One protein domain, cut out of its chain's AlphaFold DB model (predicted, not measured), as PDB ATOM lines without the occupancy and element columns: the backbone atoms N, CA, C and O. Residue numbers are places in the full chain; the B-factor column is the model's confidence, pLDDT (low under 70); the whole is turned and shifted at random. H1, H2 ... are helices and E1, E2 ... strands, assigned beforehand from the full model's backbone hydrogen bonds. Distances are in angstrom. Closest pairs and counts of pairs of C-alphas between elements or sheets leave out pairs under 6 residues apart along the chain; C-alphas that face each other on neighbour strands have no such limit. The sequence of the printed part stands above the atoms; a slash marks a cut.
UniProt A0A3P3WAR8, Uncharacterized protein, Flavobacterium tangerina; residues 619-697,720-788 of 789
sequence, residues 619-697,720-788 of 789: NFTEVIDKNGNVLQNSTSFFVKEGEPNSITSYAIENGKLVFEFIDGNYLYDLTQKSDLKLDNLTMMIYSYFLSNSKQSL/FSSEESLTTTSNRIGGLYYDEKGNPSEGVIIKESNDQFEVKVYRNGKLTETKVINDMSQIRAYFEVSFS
ATOM      1  N   ASN A 619     170.691 130.772 172.546       88.12
ATOM      2  CA  ASN A 619     170.178 130.464 173.869       88.12
ATOM      3  C   ASN A 619     170.202 128.949 174.087       88.12
ATOM      4  O   ASN A 619     169.601 128.185 173.328       88.12
ATOM      5  N   PHE A 620     170.862 128.529 175.158       88.31
ATOM      6  CA  PHE A 620     170.929 127.151 175.614       88.31
ATOM      7  C   PHE A 620     169.922 126.935 176.734       88.31
ATOM      8  O   PHE A 620     169.949 127.650 177.730       88.31
ATOM      9  N   THR A 621     169.026 125.966 176.564       88.88
ATOM     10  CA  THR A 621     167.945 125.695 177.517       88.88
ATOM     11  C   THR A 621     168.234 124.416 178.293       88.88
ATOM     12  O   THR A 621     168.442 123.371 177.688       88.88
ATOM     13  N   GLU A 622     168.225 124.474 179.620       89.81
ATOM     14  CA  GLU A 622     168.409 123.335 180.523       89.81
ATOM     15  C   GLU A 622     167.168 123.140 181.392       89.81
ATOM     16  O   GLU A 622     166.687 124.098 181.992       89.81
ATOM     17  N   VAL A 623     166.679 121.905 181.508       87.38
ATOM     18  CA  VAL A 623     165.641 121.518 182.472       87.38
ATOM     19  C   VAL A 623     166.315 120.833 183.651       87.38
ATOM     20  O   VAL A 623     167.033 119.848 183.476       87.38
ATOM     21  N   ILE A 624     166.076 121.346 184.848       89.12
ATOM     22  CA  ILE A 624     166.702 120.930 186.098       89.12
ATOM     23  C   ILE A 624     165.602 120.486 187.063       89.12
ATOM     24  O   ILE A 624     164.580 121.164 187.197       89.12
ATOM     25  N   ASP A 625     165.794 119.348 187.727       85.12
ATOM     26  CA  ASP A 625     164.864 118.864 188.750       85.12
ATOM     27  C   ASP A 625     164.999 119.616 190.086       85.12
ATOM     28  O   ASP A 625     165.929 120.393 190.317       85.12
ATOM     29  N   LYS A 626     164.093 119.317 191.021       84.06
ATOM     30  CA  LYS A 626     164.113 119.862 192.389       84.06
ATOM     31  C   LYS A 626     165.393 119.556 193.185       84.06
ATOM     32  O   LYS A 626     165.648 120.207 194.194       84.06
ATOM     33  N   ASN A 627     166.169 118.550 192.775       85.06
ATOM     34  CA  ASN A 627     167.420 118.145 193.418       85.06
ATOM     35  C   ASN A 627     168.649 118.805 192.763       85.06
ATOM     36  O   ASN A 627     169.770 118.582 193.217       85.06
ATOM     37  N   GLY A 628     168.458 119.606 191.709       85.19
ATOM     38  CA  GLY A 628     169.536 120.248 190.963       85.19
ATOM     39  C   GLY A 628     170.146 119.389 189.850       85.19
ATOM     40  O   GLY A 628     171.157 119.792 189.276       85.19
ATOM     41  N   ASN A 629     169.567 118.233 189.517       86.38
ATOM     42  CA  ASN A 629     170.053 117.395 188.422       86.38
ATOM     43  C   ASN A 629     169.554 117.924 187.076       86.38
ATOM     44  O   ASN A 629     168.356 118.157 186.902       86.38
ATOM     45  N   VAL A 630     170.455 118.045 186.097       86.00
ATOM     46  CA  VAL A 630     170.088 118.368 184.712       86.00
ATOM     47  C   VAL A 630     169.399 117.155 184.090       86.00
ATOM     48  O   VAL A 630     169.993 116.090 183.924       86.00
ATOM     49  N   LEU A 631     168.129 117.320 183.747       78.12
ATOM     50  CA  LEU A 631     167.304 116.300 183.110       78.12
ATOM     51  C   LEU A 631     167.449 116.332 181.599       78.12
ATOM     52  O   LEU A 631     167.460 115.277 180.973       78.12
ATOM     53  N   GLN A 632     167.525 117.530 181.032       78.50
ATOM     54  CA  GLN A 632     167.641 117.759 179.602       78.50
ATOM     55  C   GLN A 632     168.409 119.055 179.377       78.50
ATOM     56  O   GLN A 632     168.272 119.997 180.158       78.50
ATOM     57  N   ASN A 633     169.182 119.122 178.300       80.88
ATOM     58  CA  ASN A 633     169.754 120.367 177.812       80.88
ATOM     59  C   ASN A 633     169.539 120.486 176.299       80.88
ATOM     60  O   ASN A 633     169.373 119.492 175.598       80.88
ATOM     61  N   SER A 634     169.530 121.703 175.770       77.25
ATOM     62  CA  SER A 634     169.394 121.929 174.331       77.25
ATOM     63  C   SER A 634     170.689 121.635 173.570       77.25
ATOM     64  O   SER A 634     170.684 121.633 172.348       77.25
ATOM     65  N   THR A 635     171.811 121.366 174.247       72.56
ATOM     66  CA  THR A 635     173.016 120.874 173.564       72.56
ATOM     67  C   THR A 635     172.845 119.446 173.057       72.56
ATOM     68  O   THR A 635     173.359 119.149 171.989       72.56
ATOM     69  N   SER A 636     172.096 118.583 173.754       66.12
ATOM     70  CA  SER A 636     171.776 117.231 173.268       66.12
ATOM     71  C   SER A 636     170.724 117.226 172.160       66.12
ATOM     72  O   SER A 636     170.580 116.229 171.469       66.12
ATOM     73  N   PHE A 637     170.012 118.340 171.964       70.31
ATOM     74  CA  PHE A 637     169.122 118.527 170.821       70.31
ATOM     75  C   PHE A 637     169.905 118.688 169.518       70.31
ATOM     76  O   PHE A 637     169.486 118.149 168.503       70.31
ATOM     77  N   PHE A 638     171.036 119.399 169.532       73.62
ATOM     78  CA  PHE A 638     171.858 119.568 168.337       73.62
ATOM     79  C   PHE A 638     172.792 118.373 168.153       73.62
ATOM     80  O   PHE A 638     173.686 118.129 168.962       73.62
ATOM     81  N   VAL A 639     172.607 117.647 167.057       79.31
ATOM     82  CA  VAL A 639     173.401 116.459 166.721       79.31
ATOM     83  C   VAL A 639     174.278 116.721 165.499       79.31
ATOM     84  O   VAL A 639     174.336 117.829 164.967       79.31
ATOM     85  N   LYS A 640     175.035 115.720 165.059       85.12
ATOM     86  CA  LYS A 640     175.746 115.776 163.776       85.12
ATOM     87  C   LYS A 640     174.816 115.354 162.641       85.12
ATOM     88  O   LYS A 640     173.869 114.600 162.845       85.12
ATOM     89  N   GLU A 641     175.123 115.810 161.431       85.25
ATOM     90  CA  GLU A 641     174.441 115.343 160.222       85.25
ATOM     91  C   GLU A 641     174.442 113.812 160.144       85.25
ATOM     92  O   GLU A 641     175.492 113.180 160.275       85.25
ATOM     93  N   GLY A 642     173.270 113.223 159.901       82.62
ATOM     94  CA  GLY A 642     173.133 111.780 159.721       82.62
ATOM     95  C   GLY A 642     173.268 110.944 160.992       82.62
ATOM     96  O   GLY A 642     173.450 109.732 160.894       82.62
ATOM     97  N   GLU A 643     173.177 111.550 162.177       88.19
ATOM     98  CA  GLU A 643     173.055 110.775 163.413       88.19
ATOM     99  C   GLU A 643     171.787 109.895 163.394       88.19
ATOM    100  O   GLU A 643     170.755 110.302 162.845       88.19
ATOM    101  N   PRO A 644     171.836 108.680 163.969       88.50
ATOM    102  CA  PRO A 644     170.658 107.838 164.130       88.50
ATOM    103  C   PRO A 644     169.486 108.569 164.786       88.50
ATOM    104  O   PRO A 644     169.674 109.278 165.769       88.50
ATOM    105  N   ASN A 645     168.275 108.355 164.268       84.81
ATOM    106  CA  ASN A 645     167.044 108.985 164.758       84.81
ATOM    107  C   ASN A 645     167.075 110.524 164.761       84.81
ATOM    108  O   ASN A 645     166.367 111.138 165.552       84.81
ATOM    109  N   SER A 646     167.880 111.160 163.906       87.81
ATOM    110  CA  SER A 646     167.968 112.622 163.806       87.81
ATOM    111  C   SER A 646     167.117 113.204 162.676       87.81
ATOM    112  O   SER A 646     166.555 112.492 161.843       87.81
ATOM    113  N   ILE A 647     167.034 114.529 162.633       85.75
ATOM    114  CA  ILE A 647     166.365 115.315 161.607       85.75
ATOM    115  C   ILE A 647     167.335 116.397 161.134       85.75
ATOM    116  O   ILE A 647     167.841 117.173 161.938       85.75
ATOM    117  N   THR A 648     167.566 116.509 159.828       87.06
ATOM    118  CA  THR A 648     168.092 117.759 159.255       87.06
ATOM    119  C   THR A 648     166.923 118.674 158.954       87.06
ATOM    120  O   THR A 648     166.039 118.289 158.194       87.06
ATOM    121  N   SER A 649     166.905 119.875 159.518       81.44
ATOM    122  CA  SER A 649     165.893 120.886 159.226       81.44
ATOM    123  C   SER A 649     166.469 121.983 158.339       81.44
ATOM    124  O   SER A 649     167.563 122.470 158.609       81.44
ATOM    125  N   TYR A 650     165.738 122.374 157.293       82.00
ATOM    126  CA  TYR A 650     166.130 123.421 156.350       82.00
ATOM    127  C   TYR A 650     165.235 124.648 156.491       82.00
ATOM    128  O   TYR A 650     164.002 124.548 156.430       82.00
ATOM    129  N   ALA A 651     165.855 125.818 156.595       76.31
ATOM    130  CA  ALA A 651     165.167 127.097 156.660       76.31
ATOM    131  C   ALA A 651     165.840 128.160 155.787       76.31
ATOM    132  O   ALA A 651     166.988 128.017 155.381       76.31
ATOM    133  N   ILE A 652     165.118 129.239 155.495       72.69
ATOM    134  CA  ILE A 652     165.670 130.431 154.844       72.69
ATOM    135  C   ILE A 652     165.873 131.516 155.906       72.69
ATOM    136  O   ILE A 652     164.935 131.936 156.567       72.69
ATOM    137  N   GLU A 653     167.082 132.030 156.081       71.19
ATOM    138  CA  GLU A 653     167.347 133.156 156.982       71.19
ATOM    139  C   GLU A 653     168.046 134.262 156.200       71.19
ATOM    140  O   GLU A 653     169.073 134.035 155.561       71.19
ATOM    141  N   ASN A 654     167.466 135.468 156.200       70.38
ATOM    142  CA  ASN A 654     167.986 136.627 155.462       70.38
ATOM    143  C   ASN A 654     168.290 136.334 153.974       70.38
ATOM    144  O   ASN A 654     169.292 136.801 153.432       70.38
ATOM    145  N   GLY A 655     167.437 135.536 153.320       71.12
ATOM    146  CA  GLY A 655     167.587 135.162 151.908       71.12
ATOM    147  C   GLY A 655     168.644 134.087 151.629       71.12
ATOM    148  O   GLY A 655     169.011 133.904 150.473       71.12
ATOM    149  N   LYS A 656     169.144 133.391 152.659       77.00
ATOM    150  CA  LYS A 656     170.096 132.278 152.531       77.00
ATOM    151  C   LYS A 656     169.515 130.985 153.083       77.00
ATOM    152  O   LYS A 656     168.826 131.015 154.101       77.00
ATOM    153  N   LEU A 657     169.838 129.860 152.451       79.38
ATOM    154  CA  LEU A 657     169.532 128.541 152.991       79.38
ATOM    155  C   LEU A 657     170.418 128.276 154.216       79.38
ATOM    156  O   LEU A 657     171.644 128.340 154.140       79.38
ATOM    157  N   VAL A 658     169.788 127.963 155.340       79.62
ATOM    158  CA  VAL A 658     170.434 127.501 156.568       79.62
ATOM    159  C   VAL A 658     169.883 126.130 156.939       79.62
ATOM    160  O   VAL A 658     168.754 125.781 156.583       79.62
ATOM    161  N   PHE A 659     170.683 125.340 157.644       80.38
ATOM    162  CA  PHE A 659     170.277 124.025 158.114       80.38
ATOM    163  C   PHE A 659     170.792 123.757 159.523       80.38
ATOM    164  O   PHE A 659     171.829 124.278 159.934       80.38
ATOM    165  N   GLU A 660     170.049 122.933 160.246       80.19
ATOM    166  CA  GLU A 660     170.375 122.479 161.593       80.19
ATOM    167  C   GLU A 660     170.092 120.981 161.725       80.19
ATOM    168  O   GLU A 660     169.196 120.445 161.069       80.19
ATOM    169  N   PHE A 661     170.878 120.302 162.556       83.50
ATOM    170  CA  PHE A 661     170.778 118.865 162.797       83.50
ATOM    171  C   PHE A 661     170.254 118.641 164.205       83.50
ATOM    172  O   PHE A 661     170.839 119.131 165.170       83.50
ATOM    173  N   ILE A 662     169.143 117.925 164.308       79.56
ATOM    174  CA  ILE A 662     168.325 117.848 165.510       79.56
ATOM    175  C   ILE A 662     168.100 116.382 165.893       79.56
ATOM    176  O   ILE A 662     167.807 115.573 165.021       79.56
ATOM    177  N   ASP A 663     168.188 116.018 167.169       76.81
ATOM    178  CA  ASP A 663     167.733 114.712 167.666       76.81
ATOM    179  C   ASP A 663     166.212 114.572 167.471       76.81
ATOM    180  O   ASP A 663     165.449 115.409 167.943       76.81
ATOM    181  N   GLY A 664     165.745 113.529 166.785       71.19
ATOM    182  CA  GLY A 664     164.329 113.285 166.500       71.19
ATOM    183  C   GLY A 664     163.511 112.756 167.685       71.19
ATOM    184  O   GLY A 664     162.282 112.776 167.610       71.19
ATOM    185  N   ASN A 665     164.147 112.340 168.786       66.69
ATOM    186  CA  ASN A 665     163.484 111.801 169.986       66.69
ATOM    187  C   ASN A 665     163.352 112.813 171.145       66.69
ATOM    188  O   ASN A 665     162.817 112.485 172.204       66.69
ATOM    189  N   TYR A 666     163.782 114.061 170.949       64.62
ATOM    190  CA  TYR A 666     163.967 115.055 172.016       64.62
ATOM    191  C   TYR A 666     162.736 115.388 172.890       64.62
ATOM    192  O   TYR A 666     162.906 115.773 174.047       64.62
ATOM    193  N   LEU A 667     161.499 115.259 172.384       58.97
ATOM    194  CA  LEU A 667     160.274 115.493 173.176       58.97
ATOM    195  C   LEU A 667     159.824 114.253 173.965       58.97
ATOM    196  O   LEU A 667     159.170 114.383 175.002       58.97
ATOM    197  N   TYR A 668     160.168 113.056 173.489       60.09
ATOM    198  CA  TYR A 668     159.709 111.791 174.063       60.09
ATOM    199  C   TYR A 668     160.382 111.514 175.419       60.09
ATOM    200  O   TYR A 668     159.714 111.106 176.372       60.09
ATOM    201  N   ASP A 669     161.668 111.854 175.545       61.66
ATOM    202  CA  ASP A 669     162.482 111.606 176.744       61.66
ATOM    203  C   ASP A 669     162.061 112.424 177.975       61.66
ATOM    204  O   ASP A 669     162.147 111.941 179.107       61.66
ATOM    205  N   LEU A 670     161.555 113.646 177.777       63.44
ATOM    206  CA  LEU A 670     161.077 114.507 178.868       63.44
ATOM    207  C   LEU A 670     159.814 113.952 179.542       63.44
ATOM    208  O   LEU A 670     159.654 114.093 180.752       63.44
ATOM    209  N   THR A 671     158.940 113.284 178.781       58.47
ATOM    210  CA  THR A 671     157.661 112.748 179.288       58.47
ATOM    211  C   THR A 671     157.796 111.403 180.012       58.47
ATOM    212  O   THR A 671     156.948 111.068 180.838       58.47
ATOM    213  N   GLN A 672     158.862 110.637 179.738       56.69
ATOM    214  CA  GLN A 672     159.074 109.286 180.281       56.69
ATOM    215  C   GLN A 672     159.927 109.226 181.556       56.69
ATOM    216  O   GLN A 672     159.969 108.182 182.213       56.69
ATOM    217  N   LYS A 673     160.584 110.322 181.961       58.78
ATOM    218  CA  LYS A 673     161.275 110.394 183.259       58.78
ATOM    219  C   LYS A 673     160.231 110.442 184.388       58.78
ATOM    220  O   LYS A 673     159.678 111.490 184.708       58.78
ATOM    221  N   SER A 674     159.958 109.268 184.962       46.06
ATOM    222  CA  SER A 674     158.807 108.897 185.809       46.06
ATOM    223  C   SER A 674     158.509 109.765 187.035       46.06
ATOM    224  O   SER A 674     157.407 109.676 187.578       46.06
ATOM    225  N   ASP A 675     159.447 110.601 187.477       55.69
ATOM    226  CA  ASP A 675     159.393 111.179 188.822       55.69
ATOM    227  C   ASP A 675     158.896 112.631 188.865       55.69
ATOM    228  O   ASP A 675     158.600 113.131 189.949       55.69
ATOM    229  N   LEU A 676     158.778 113.318 187.719       58.00
ATOM    230  CA  LEU A 676     158.587 114.778 187.708       58.00
ATOM    231  C   LEU A 676     157.256 115.297 187.181       58.00
ATOM    232  O   LEU A 676     157.024 116.484 187.372       58.00
ATOM    233  N   LYS A 677     156.394 114.451 186.584       65.62
ATOM    234  CA  LYS A 677     155.046 114.805 186.073       65.62
ATOM    235  C   LYS A 677     154.915 116.306 185.741       65.62
ATOM    236  O   LYS A 677     154.172 117.018 186.414       65.62
ATOM    237  N   LEU A 678     155.706 116.783 184.773       71.50
ATOM    238  CA  LEU A 678     155.703 118.197 184.397       71.50
ATOM    239  C   LEU A 678     154.303 118.584 183.918       71.50
ATOM    240  O   LEU A 678     153.679 117.840 183.160       71.50
ATOM    241  N   ASP A 679     153.820 119.739 184.364       72.94
ATOM    242  CA  ASP A 679     152.563 120.293 183.874       72.94
ATOM    243  C   ASP A 679     152.658 120.647 182.376       72.94
ATOM    244  O   ASP A 679     153.734 120.972 181.858       72.94
ATOM    245  N   ASN A 680     151.519 120.608 181.675       75.31
ATOM    246  CA  ASN A 680     151.444 120.922 180.249       75.31
ATOM    247  C   ASN A 680     151.982 122.328 179.937       75.31
ATOM    248  O   ASN A 680     152.680 122.495 178.939       75.31
ATOM    249  N   LEU A 681     151.727 123.324 180.791       77.88
ATOM    250  CA  LEU A 681     152.235 124.684 180.604       77.88
ATOM    251  C   LEU A 681     153.764 124.728 180.698       77.88
ATOM    252  O   LEU A 681     154.407 125.387 179.887       77.88
ATOM    253  N   THR A 682     154.358 123.986 181.635       79.88
ATOM    254  CA  THR A 682     155.821 123.877 181.761       79.88
ATOM    255  C   THR A 682     156.446 123.280 180.503       79.88
ATOM    256  O   THR A 682     157.464 123.783 180.022       79.88
ATOM    257  N   MET A 683     155.818 122.251 179.928       78.25
ATOM    258  CA  MET A 683     156.262 121.666 178.659       78.25
ATOM    259  C   MET A 683     156.155 122.660 177.501       78.25
ATOM    260  O   MET A 683     157.090 122.791 176.713       78.25
ATOM    261  N   MET A 684     155.054 123.404 177.424       78.81
ATOM    262  CA  MET A 684     154.852 124.421 176.391       78.81
ATOM    263  C   MET A 684     155.861 125.572 176.515       78.81
ATOM    264  O   MET A 684     156.405 126.024 175.512       78.81
ATOM    265  N   ILE A 685     156.187 126.002 177.736       85.12
ATOM    266  CA  ILE A 685     157.208 127.027 177.999       85.12
ATOM    267  C   ILE A 685     158.606 126.530 177.617       85.12
ATOM    268  O   ILE A 685     159.376 127.271 177.004       85.12
ATOM    269  N   TYR A 686     158.934 125.272 177.924       83.44
ATOM    270  CA  TYR A 686     160.187 124.666 177.476       83.44
ATOM    271  C   TYR A 686     160.302 124.679 175.943       83.44
ATOM    272  O   TYR A 686     161.308 125.144 175.402       83.44
ATOM    273  N   SER A 687     159.255 124.235 175.242       77.44
ATOM    274  CA  SER A 687     159.190 124.274 173.776       77.44
ATOM    275  C   SER A 687     159.319 125.698 173.231       77.44
ATOM    276  O   SER A 687     160.084 125.926 172.295       77.44
ATOM    277  N   TYR A 688     158.644 126.666 173.852       82.69
ATOM    278  CA  TYR A 688     158.730 128.078 173.485       82.69
ATOM    279  C   TYR A 688     160.165 128.617 173.573       82.69
ATOM    280  O   TYR A 688     160.612 129.326 172.669       82.69
ATOM    281  N   PHE A 689     160.926 128.265 174.614       86.94
ATOM    282  CA  PHE A 689     162.323 128.695 174.733       86.94
ATOM    283  C   PHE A 689     163.234 128.077 173.669       86.94
ATOM    284  O   PHE A 689     164.078 128.785 173.115       86.94
ATOM    285  N   LEU A 690     163.038 126.800 173.327       78.19
ATOM    286  CA  LEU A 690     163.803 126.139 172.264       78.19
ATOM    287  C   LEU A 690     163.591 126.818 170.904       78.19
ATOM    288  O   LEU A 690     164.556 127.129 170.200       78.19
ATOM    289  N   SER A 691     162.340 127.112 170.562       72.06
ATOM    290  CA  SER A 691     161.990 127.763 169.296       72.06
ATOM    291  C   SER A 691     162.358 129.243 169.230       72.06
ATOM    292  O   SER A 691     162.314 129.844 168.164       72.06
ATOM    293  N   ASN A 692     162.732 129.854 170.350       75.38
ATOM    294  CA  ASN A 692     163.211 131.234 170.392       75.38
ATOM    295  C   ASN A 692     164.706 131.298 170.721       75.38
ATOM    296  O   ASN A 692     165.204 132.313 171.209       75.38
ATOM    297  N   SER A 693     165.456 130.236 170.405       79.38
ATOM    298  CA  SER A 693     166.882 130.116 170.729       79.38
ATOM    299  C   SER A 693     167.767 131.228 170.150       79.38
ATOM    300  O   SER A 693     168.827 131.508 170.697       79.38
ATOM    301  N   LYS A 694     167.342 131.912 169.082       80.69
ATOM    302  CA  LYS A 694     168.083 133.038 168.478       80.69
ATOM    303  C   LYS A 694     167.635 134.423 168.965       80.69
ATOM    304  O   LYS A 694     168.316 135.407 168.684       80.69
ATOM    305  N   GLN A 695     166.510 134.530 169.677       83.38
ATOM    306  CA  GLN A 695     166.010 135.817 170.174       83.38
ATOM    307  C   GLN A 695     166.788 136.288 171.410       83.38
ATOM    308  O   GLN A 695     167.352 135.482 172.150       83.38
ATOM    309  N   SER A 696     166.810 137.600 171.670       89.38
ATOM    310  CA  SER A 696     167.380 138.105 172.925       89.38
ATOM    311  C   SER A 696     166.508 137.692 174.116       89.38
ATOM    312  O   SER A 696     165.281 137.668 174.013       89.38
ATOM    313  N   LEU A 697     167.134 137.410 175.263       92.44
ATOM    314  CA  LEU A 697     166.417 137.008 176.480       92.44
ATOM    315  C   LEU A 697     165.395 138.066 176.924       92.44
ATOM    316  O   LEU A 697     164.297 137.717 177.347       92.44
ATOM    317  N   PHE A 720     151.883 129.861 173.681       68.25
ATOM    318  CA  PHE A 720     152.979 128.896 173.825       68.25
ATOM    319  C   PHE A 720     152.867 127.672 172.889       68.25
ATOM    320  O   PHE A 720     153.825 126.912 172.782       68.25
ATOM    321  N   SER A 721     151.712 127.448 172.249       56.41
ATOM    322  CA  SER A 721     151.469 126.337 171.302       56.41
ATOM    323  C   SER A 721     151.300 126.775 169.854       56.41
ATOM    324  O   SER A 721     151.261 125.908 168.981       56.41
ATOM    325  N   SER A 722     151.190 128.081 169.583       51.09
ATOM    326  CA  SER A 722     151.008 128.600 168.229       51.09
ATOM    327  C   SER A 722     152.071 127.988 167.335       51.09
ATOM    328  O   SER A 722     153.241 127.907 167.716       51.09
ATOM    329  N   GLU A 723     151.679 127.560 166.138       41.78
ATOM    330  CA  GLU A 723     152.634 127.095 165.130       41.78
ATOM    331  C   GLU A 723     153.694 128.171 164.825       41.78
ATOM    332  O   GLU A 723     154.802 127.836 164.424       41.78
ATOM    333  N   GLU A 724     153.426 129.452 165.118       38.66
ATOM    334  CA  GLU A 724     154.424 130.535 165.111       38.66
ATOM    335  C   GLU A 724     155.512 130.393 166.193       38.66
ATOM    336  O   GLU A 724     156.622 130.877 166.009       38.66
ATOM    337  N   SER A 725     155.236 129.705 167.302       37.00
ATOM    338  CA  SER A 725     156.166 129.465 168.414       37.00
ATOM    339  C   SER A 725     156.817 128.080 168.415       37.00
ATOM    340  O   SER A 725     157.765 127.869 169.158       37.00
ATOM    341  N   LEU A 726     156.365 127.135 167.585       34.84
ATOM    342  CA  LEU A 726     157.115 125.913 167.229       34.84
ATOM    343  C   LEU A 726     157.943 126.099 165.952       34.84
ATOM    344  O   LEU A 726     158.663 125.197 165.515       34.84
ATOM    345  N   THR A 727     157.861 127.287 165.361       35.22
ATOM    346  CA  THR A 727     158.662 127.674 164.219       35.22
ATOM    347  C   THR A 727     159.575 128.824 164.620       35.22
ATOM    348  O   THR A 727     159.212 129.991 164.600       35.22
ATOM    349  N   THR A 728     160.864 128.534 164.758       40.38
ATOM    350  CA  THR A 728     161.922 129.490 164.388       40.38
ATOM    351  C   THR A 728     161.784 129.989 162.930       40.38
ATOM    352  O   THR A 728     162.693 130.600 162.382       40.38
ATOM    353  N   THR A 729     160.712 129.669 162.205       42.84
ATOM    354  CA  THR A 729     160.800 129.425 160.777       42.84
ATOM    355  C   THR A 729     159.430 129.511 160.103       42.84
ATOM    356  O   THR A 729     158.975 128.550 159.480       42.84
ATOM    357  N   SER A 730     158.872 130.720 160.022       45.47
ATOM    358  CA  SER A 730     158.065 131.104 158.849       45.47
ATOM    359  C   SER A 730     158.839 130.932 157.529       45.47
ATOM    360  O   SER A 730     158.271 131.120 156.458       45.47
ATOM    361  N   ASN A 731     160.099 130.483 157.604       54.03
ATOM    362  CA  ASN A 731     161.012 130.139 156.533       54.03
ATOM    363  C   ASN A 731     161.459 128.660 156.492       54.03
ATOM    364  O   ASN A 731     162.372 128.360 155.727       54.03
ATOM    365  N   ARG A 732     160.877 127.729 157.272       66.00
ATOM    366  CA  ARG A 732     161.206 126.292 157.140       66.00
ATOM    367  C   ARG A 732     160.644 125.850 155.803       66.00
ATOM    368  O   ARG A 732     159.526 126.217 155.436       66.00
ATOM    369  N   ILE A 733     161.464 125.147 155.045       73.31
ATOM    370  CA  ILE A 733     161.136 124.736 153.676       73.31
ATOM    371  C   ILE A 733     161.270 123.230 153.486       73.31
ATOM    372  O   ILE A 733     160.944 122.733 152.420       73.31
ATOM    373  N   GLY A 734     161.692 122.494 154.516       74.94
ATOM    374  CA  GLY A 734     161.703 121.039 154.518       74.94
ATOM    375  C   GLY A 734     162.613 120.472 155.600       74.94
ATOM    376  O   GLY A 734     163.276 121.207 156.332       74.94
ATOM    377  N   GLY A 735     162.660 119.150 155.687       85.25
ATOM    378  CA  GLY A 735     163.602 118.438 156.539       85.25
ATOM    379  C   GLY A 735     163.726 116.978 156.134       85.25
ATOM    380  O   GLY A 735     162.855 116.469 155.429       85.25
ATOM    381  N   LEU A 736     164.799 116.320 156.562       87.31
ATOM    382  CA  LEU A 736     165.046 114.897 156.350       87.31
ATOM    383  C   LEU A 736     165.167 114.182 157.693       87.31
ATOM    384  O   LEU A 736     166.041 114.527 158.482       87.31
ATOM    385  N   TYR A 737     164.358 113.149 157.897       87.88
ATOM    386  CA  TYR A 737     164.474 112.202 159.000       87.88
ATOM    387  C   TYR A 737     165.497 111.115 158.678       87.88
ATOM    388  O   TYR A 737     165.480 110.547 157.582       87.88
ATOM    389  N   TYR A 738     166.325 110.772 159.658       89.50
ATOM    390  CA  TYR A 738     167.247 109.645 159.618       89.50
ATOM    391  C   TYR A 738     166.723 108.504 160.490       89.50
ATOM    392  O   TYR A 738     166.208 108.731 161.582       89.50
ATOM    393  N   ASP A 739     166.832 107.271 160.000       88.31
ATOM    394  CA  ASP A 739     166.426 106.075 160.743       88.31
ATOM    395  C   ASP A 739     167.395 105.736 161.897       88.31
ATOM    396  O   ASP A 739     168.423 106.387 162.094       88.31
ATOM    397  N   GLU A 740     167.104 104.665 162.639       87.06
ATOM    398  CA  GLU A 740     167.944 104.138 163.732       87.06
ATOM    399  C   GLU A 740     169.379 103.759 163.309       87.06
ATOM    400  O   GLU A 740     170.224 103.461 164.153       87.06
ATOM    401  N   LYS A 741     169.675 103.727 162.007       88.81
ATOM    402  CA  LYS A 741     171.002 103.438 161.451       88.81
ATOM    403  C   LYS A 741     171.670 104.683 160.859       88.81
ATOM    404  O   LYS A 741     172.764 104.553 160.312       88.81
ATOM    405  N   GLY A 742     171.039 105.855 160.954       87.25
ATOM    406  CA  GLY A 742     171.536 107.107 160.383       87.25
ATOM    407  C   GLY A 742     171.328 107.223 158.869       87.25
ATOM    408  O   GLY A 742     172.007 108.016 158.218       87.25
ATOM    409  N   ASN A 743     170.426 106.437 158.268       90.81
ATOM    410  CA  ASN A 743     170.112 106.543 156.840       90.81
ATOM    411  C   ASN A 743     168.920 107.477 156.599       90.81
ATOM    412  O   ASN A 743     167.958 107.421 157.365       90.81
ATOM    413  N   PRO A 744     168.920 108.266 155.505       89.69
ATOM    414  CA  PRO A 744     167.753 109.032 155.070       89.69
ATOM    415  C   PRO A 744     166.499 108.150 154.963       89.69
ATOM    416  O   PRO A 744     166.452 107.233 154.141       89.69
ATOM    417  N   SER A 745     165.492 108.433 155.784       89.25
ATOM    418  CA  SER A 745     164.251 107.664 155.890       89.25
ATOM    419  C   SER A 745     163.094 108.365 155.179       89.25
ATOM    420  O   SER A 745     162.537 107.832 154.219       89.25
ATOM    421  N   GLU A 746     162.775 109.589 155.592       87.44
ATOM    422  CA  GLU A 746     161.589 110.317 155.134       87.44
ATOM    423  C   GLU A 746     161.895 111.815 155.036       87.44
ATOM    424  O   GLU A 746     162.551 112.368 155.917       87.44
ATOM    425  N   GLY A 747     161.428 112.485 153.985       87.31
ATOM    426  CA  GLY A 747     161.565 113.933 153.818       87.31
ATOM    427  C   GLY A 747     162.516 114.331 152.693       87.31
ATOM    428  O   GLY A 747     162.554 113.689 151.643       87.31
ATOM    429  N   VAL A 748     163.251 115.428 152.860       85.88
ATOM    430  CA  VAL A 748     164.009 116.066 151.777       85.88
ATOM    431  C   VAL A 748     165.397 116.528 152.162       85.88
ATOM    432  O   VAL A 748     165.611 117.091 153.228       85.88
ATOM    433  N   ILE A 749     166.323 116.369 151.223       87.44
ATOM    434  CA  ILE A 749     167.643 116.994 151.267       87.44
ATOM    435  C   ILE A 749     167.651 118.148 150.271       87.44
ATOM    436  O   ILE A 749     167.265 117.959 149.116       87.44
ATOM    437  N   ILE A 750     168.141 119.309 150.703       85.88
ATOM    438  CA  ILE A 750     168.347 120.484 149.853       85.88
ATOM    439  C   ILE A 750     169.843 120.794 149.824       85.88
ATOM    440  O   ILE A 750     170.460 120.993 150.872       85.88
ATOM    441  N   LYS A 751     170.438 120.819 148.628       84.94
ATOM    442  CA  LYS A 751     171.840 121.208 148.422       84.94
ATOM    443  C   LYS A 751     171.932 122.361 147.438       84.94
ATOM    444  O   LYS A 751     171.402 122.277 146.335       84.94
ATOM    445  N   GLU A 752     172.634 123.412 147.834       82.94
ATOM    446  CA  GLU A 752     172.922 124.567 146.986       82.94
ATOM    447  C   GLU A 752     174.248 124.354 146.240       82.94
ATOM    448  O   GLU A 752     175.264 123.998 146.841       82.94
ATOM    449  N   SER A 753     174.240 124.533 144.918       77.56
ATOM    450  CA  SER A 753     175.424 124.447 144.058       77.56
ATOM    451  C   SER A 753     175.232 125.306 142.806       77.56
ATOM    452  O   SER A 753     174.244 125.138 142.098       77.56
ATOM    453  N   ASN A 754     176.181 126.203 142.510       73.44
ATOM    454  CA  ASN A 754     176.165 127.096 141.335       73.44
ATOM    455  C   ASN A 754     174.839 127.869 141.141       73.44
ATOM    456  O   ASN A 754     174.270 127.838 140.051       73.44
ATOM    457  N   ASP A 755     174.335 128.527 142.193       75.31
ATOM    458  CA  ASP A 755     173.058 129.269 142.204       75.31
ATOM    459  C   ASP A 755     171.817 128.419 141.839       75.31
ATOM    460  O   ASP A 755     170.773 128.941 141.449       75.31
ATOM    461  N   GLN A 756     171.917 127.093 141.973       81.88
ATOM    462  CA  GLN A 756     170.819 126.142 141.811       81.88
ATOM    463  C   GLN A 756     170.668 125.274 143.065       81.88
ATOM    464  O   GLN A 756     171.637 124.969 143.764       81.88
ATOM    465  N   PHE A 757     169.440 124.840 143.332       85.75
ATOM    466  CA  PHE A 757     169.076 124.005 144.472       85.75
ATOM    467  C   PHE A 757     168.691 122.610 143.990       85.75
ATOM    468  O   PHE A 757     167.670 122.421 143.330       85.75
ATOM    469  N   GLU A 758     169.505 121.617 144.330       88.75
ATOM    470  CA  GLU A 758     169.166 120.210 144.142       88.75
ATOM    471  C   GLU A 758     168.317 119.739 145.330       88.75
ATOM    472  O   GLU A 758     168.782 119.728 146.472       88.75
ATOM    473  N   VAL A 759     167.074 119.339 145.058       88.06
ATOM    474  CA  VAL A 759     166.135 118.786 146.038       88.06
ATOM    475  C   VAL A 759     165.974 117.289 145.795       88.06
ATOM    476  O   VAL A 759     165.587 116.863 144.705       88.06
ATOM    477  N   LYS A 760     166.267 116.479 146.813       89.38
ATOM    478  CA  LYS A 760     166.137 115.015 146.793       89.38
ATOM    479  C   LYS A 760     165.068 114.573 147.781       89.38
ATOM    480  O   LYS A 760     165.182 114.897 148.959       89.38
ATOM    481  N   VAL A 761     164.069 113.826 147.313       87.56
ATOM    482  CA  VAL A 761     162.923 113.378 148.122       87.56
ATOM    483  C   VAL A 761     163.076 111.918 148.518       87.56
ATOM    484  O   VAL A 761     163.157 111.038 147.659       87.56
ATOM    485  N   TYR A 762     163.063 111.652 149.818       86.94
ATOM    486  CA  TYR A 762     163.106 110.323 150.413       86.94
ATOM    487  C   TYR A 762     161.738 109.958 150.982       86.94
ATOM    488  O   TYR A 762     161.140 110.746 151.711       86.94
ATOM    489  N   ARG A 763     161.250 108.763 150.640       86.38
ATOM    490  CA  ARG A 763     160.050 108.168 151.240       86.38
ATOM    491  C   ARG A 763     160.322 106.712 151.587       86.38
ATOM    492  O   ARG A 763     160.828 105.973 150.732       86.38
ATOM    493  N   ASN A 764     159.982 106.281 152.798       84.50
ATOM    494  CA  ASN A 764     160.204 104.913 153.288       84.50
ATOM    495  C   ASN A 764     161.641 104.391 153.044       84.50
ATOM    496  O   ASN A 764     161.842 103.263 152.580       84.50
ATOM    497  N   GLY A 765     162.648 105.231 153.281       85.38
ATOM    498  CA  GLY A 765     164.068 104.898 153.141       85.38
ATOM    499  C   GLY A 765     164.600 104.865 151.708       85.38
ATOM    500  O   GLY A 765     165.721 104.407 151.478       85.38
ATOM    501  N   LYS A 766     163.820 105.306 150.712       87.75
ATOM    502  CA  LYS A 766     164.221 105.295 149.296       87.75
ATOM    503  C   LYS A 766     164.152 106.684 148.682       87.75
ATOM    504  O   LYS A 766     163.177 107.402 148.875       87.75
ATOM    505  N   LEU A 767     165.157 107.022 147.872       90.00
ATOM    506  CA  LEU A 767     165.118 108.196 147.005       90.00
ATOM    507  C   LEU A 767     164.028 107.987 145.944       90.00
ATOM    508  O   LEU A 767     164.118 107.070 145.127       90.00
ATOM    509  N   THR A 768     162.999 108.823 145.982       87.94
ATOM    510  CA  THR A 768     161.829 108.754 145.096       87.94
ATOM    511  C   THR A 768     161.852 109.822 144.010       87.94
ATOM    512  O   THR A 768     161.353 109.574 142.915       87.94
ATOM    513  N   GLU A 769     162.479 110.972 144.268       87.12
ATOM    514  CA  GLU A 769     162.559 112.077 143.312       87.12
ATOM    515  C   GLU A 769     163.864 112.868 143.473       87.12
ATOM    516  O   GLU A 769     164.430 112.966 144.563       87.12
ATOM    517  N   THR A 770     164.365 113.436 142.376       88.56
ATOM    518  CA  THR A 770     165.443 114.435 142.378       88.56
ATOM    519  C   THR A 770     165.069 115.547 141.413       88.56
ATOM    520  O   THR A 770     164.765 115.279 140.251       88.56
ATOM    521  N   LYS A 771     165.104 116.791 141.886       85.94
ATOM    522  CA  LYS A 771     164.713 117.970 141.116       85.94
ATOM    523  C   LYS A 771     165.720 119.093 141.306       85.94
ATOM    524  O   LYS A 771     166.185 119.325 142.414       85.94
ATOM    525  N   VAL A 772     166.032 119.802 140.227       87.50
ATOM    526  CA  VAL A 772     166.859 121.014 140.268       87.50
ATOM    527  C   VAL A 772     165.939 122.225 140.177       87.50
ATOM    528  O   VAL A 772     165.092 122.301 139.284       87.50
ATOM    529  N   ILE A 773     166.081 123.146 141.122       85.88
ATOM    530  CA  ILE A 773     165.296 124.371 141.241       85.88
ATOM    531  C   ILE A 773     166.250 125.560 141.105       85.88
ATOM    532  O   ILE A 773     167.260 125.624 141.795       85.88
ATOM    533  N   ASN A 774     165.937 126.502 140.215       81.88
ATOM    534  CA  ASN A 774     166.834 127.621 139.887       81.88
ATOM    535  C   ASN A 774     166.580 128.880 140.732       81.88
ATOM    536  O   ASN A 774     167.310 129.854 140.608       81.88
ATOM    537  N   ASP A 775     165.517 128.892 141.537       78.69
ATOM    538  CA  ASP A 775     165.113 130.043 142.341       78.69
ATOM    539  C   ASP A 775     164.665 129.572 143.730       78.69
ATOM    540  O   ASP A 775     163.813 128.690 143.861       78.69
ATOM    541  N   MET A 776     165.226 130.177 144.777       72.81
ATOM    542  CA  MET A 776     164.933 129.837 146.169       72.81
ATOM    543  C   MET A 776     163.440 130.001 146.515       72.81
ATOM    544  O   MET A 776     162.899 129.228 147.306       72.81
ATOM    545  N   SER A 777     162.735 130.941 145.872       71.19
ATOM    546  CA  SER A 777     161.289 131.148 146.047       71.19
ATOM    547  C   SER A 777     160.439 129.993 145.494       71.19
ATOM    548  O   SER A 777     159.348 129.726 146.000       71.19
ATOM    549  N   GLN A 778     160.955 129.246 144.511       74.19
ATOM    550  CA  GLN A 778     160.280 128.081 143.928       74.19
ATOM    551  C   GLN A 778     160.406 126.826 144.797       74.19
ATOM    552  O   GLN A 778     159.633 125.884 144.616       74.19
ATOM    553  N   ILE A 779     161.341 126.809 145.754       74.62
ATOM    554  CA  ILE A 779     161.513 125.691 146.685       74.62
ATOM    555  C   ILE A 779     160.245 125.538 147.528       74.62
ATOM    556  O   ILE A 779     159.639 124.473 147.511       74.62
ATOM    557  N   ARG A 780     159.766 126.612 148.172       69.06
ATOM    558  CA  ARG A 780     158.543 126.573 148.998       69.06
ATOM    559  C   ARG A 780     157.314 126.100 148.212       69.06
ATOM    560  O   ARG A 780     156.615 125.202 148.670       69.06
ATOM    561  N   ALA A 781     157.103 126.633 147.007       68.69
ATOM    562  CA  ALA A 781     155.986 126.234 146.147       68.69
ATOM    563  C   ALA A 781     156.058 124.751 145.728       68.69
ATOM    564  O   ALA A 781     155.035 124.084 145.597       68.69
ATOM    565  N   TYR A 782     157.264 124.210 145.532       73.06
ATOM    566  CA  TYR A 782     157.449 122.791 145.229       73.06
ATOM    567  C   TYR A 782     157.089 121.881 146.412       73.06
ATOM    568  O   TYR A 782     156.561 120.789 146.194       73.06
ATOM    569  N   PHE A 783     157.319 122.331 147.646       67.31
ATOM    570  CA  PHE A 783     156.960 121.590 148.855       67.31
ATOM    571  C   PHE A 783     155.461 121.576 149.133       67.31
ATOM    572  O   PHE A 783     154.917 120.514 149.433       67.31
ATOM    573  N   GLU A 784     154.787 122.713 148.958       61.97
ATOM    574  CA  GLU A 784     153.335 122.808 149.143       61.97
ATOM    575  C   GLU A 784     152.565 121.892 148.183       61.97
ATOM    576  O   GLU A 784     151.549 121.338 148.573       61.97
ATOM    577  N   VAL A 785     153.060 121.671 146.957       58.25
ATOM    578  CA  VAL A 785     152.394 120.819 145.952       58.25
ATOM    579  C   VAL A 785     152.766 119.335 146.081       58.25
ATOM    580  O   VAL A 785     151.933 118.467 145.829       58.25
ATOM    581  N   SER A 786     154.010 119.019 146.453       55.50
ATOM    582  CA  SER A 786     154.523 117.635 146.454       55.50
ATOM    583  C   SER A 786     154.193 116.838 147.726       55.50
ATOM    584  O   SER A 786     154.336 115.611 147.726       55.50
ATOM    585  N   PHE A 787     153.759 117.511 148.799       54.31
ATOM    586  CA  PHE A 787     153.455 116.905 150.105       54.31
ATOM    587  C   PHE A 787     152.017 117.161 150.600       54.31
ATOM    588  O   PHE A 787     151.675 116.738 151.700       54.31
ATOM    589  N   SER A 788     151.155 117.795 149.794       39.97
ATOM    590  CA  SER A 788     149.720 117.980 150.078       39.97
ATOM    591  C   SER A 788     148.813 116.891 149.463       39.97
ATOM    592  O   SER A 788     147.632 117.152 149.222       39.97
TER     593      SER A 788
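Overview. This is residues 619 to 697 and 720 to 788 of the 789 residues of an uncharacterized protein of Flavobacterium tangerina (UniProt A0A3P3WAR8). One twisted, curled sheet of six strands forms one end of an elongated body, with H3 packed on one face of it; at the other end is a smaller part, the hairpin of E1 and E2 with H2 beside E1 and H1 near E2. The printed part has 148 residues, with eight named strands and three named helices in the order E1 E2 E3 E4 H1 H2 E5 E6 E7 E8 H3. The large sheet runs E4 E3 E5 E6 E7 E8, all antiparallel; the class is mixed, helices and strands. The whole is compact, with a radius of gyration of the C-alphas of 17.1 A, and spans 54 by 35 by 27 A.

Arrangement. Begin at E1, residues 619 to 624, and E2, residues 630 to 633, an antiparallel hairpin in which N 623 and O 632 are 2.8 A apart. Next look at the hairpin of E3, residues 646 to 653, and E4, residues 656 to 663, where N 649 and O 660 are 2.8 A apart. H1, residues 668 to 672, comes closest to E2 at the C-alphas of Leu 670 and Gln 632, 7.4 A. H2, residues 680 to 691, is apart from H1 and comes closest to E1 at the C-alphas of Leu 690 and Thr 621, 6.7 A. Neither H1 nor H2 is on the large sheet. Past the cut, E5, residues 732 to 738, is the antiparallel neighbour of E3, with N 648 and O 736 2.8 A apart. It opens a meander, each strand the antiparallel neighbour of the one before: E5, E6 at residues 744 to 753, E7 at 756 to 763 and E8 at 766 to 773. See N 737 and O 746 at 2.8 A, N 749 and O 760 at 2.9 A, and N 759 and O 771 at 2.8 A. E6 bends by 93 degrees at residue 747, and its pairing is staggered: residues 744 to 747 with E5, 747 to 753 with E7. H3, residues 776 to 786, is on the sheet; its closest C-alpha pair with E5 is Arg 780 and Ile 733, 5.7 A. In H2 every O i to N i+4 pair is within hydrogen-bond range; in H3 5 of 7 are, and in H1 0 of 1, beside 1 of 2 O i to N i+3 pairs.

Along the chain. Find C-alpha 619 at (170.178, 130.464, 173.869), where E1 begins. E4 runs 23.3 A, E7 23.0 A, E3 21.6 A, E8 20.7 A and E6 20.4 A; H2 runs 16.7 A. H3 ends at C-alpha 786, (154.523, 117.635, 146.454).

Size, cuts and confidence. The C-alphas farthest apart, of Asn 627 and Asn 774, are 54.4 A apart. Residues 698 to 719 are not printed; C-alphas 697 and 720 are 15.9 A apart across this cut. The link from E2 to E3 is long. Mean pLDDT of the printed part is 75.9, and 35 residues are under 70, among them 665 to 677 and 720 to 732.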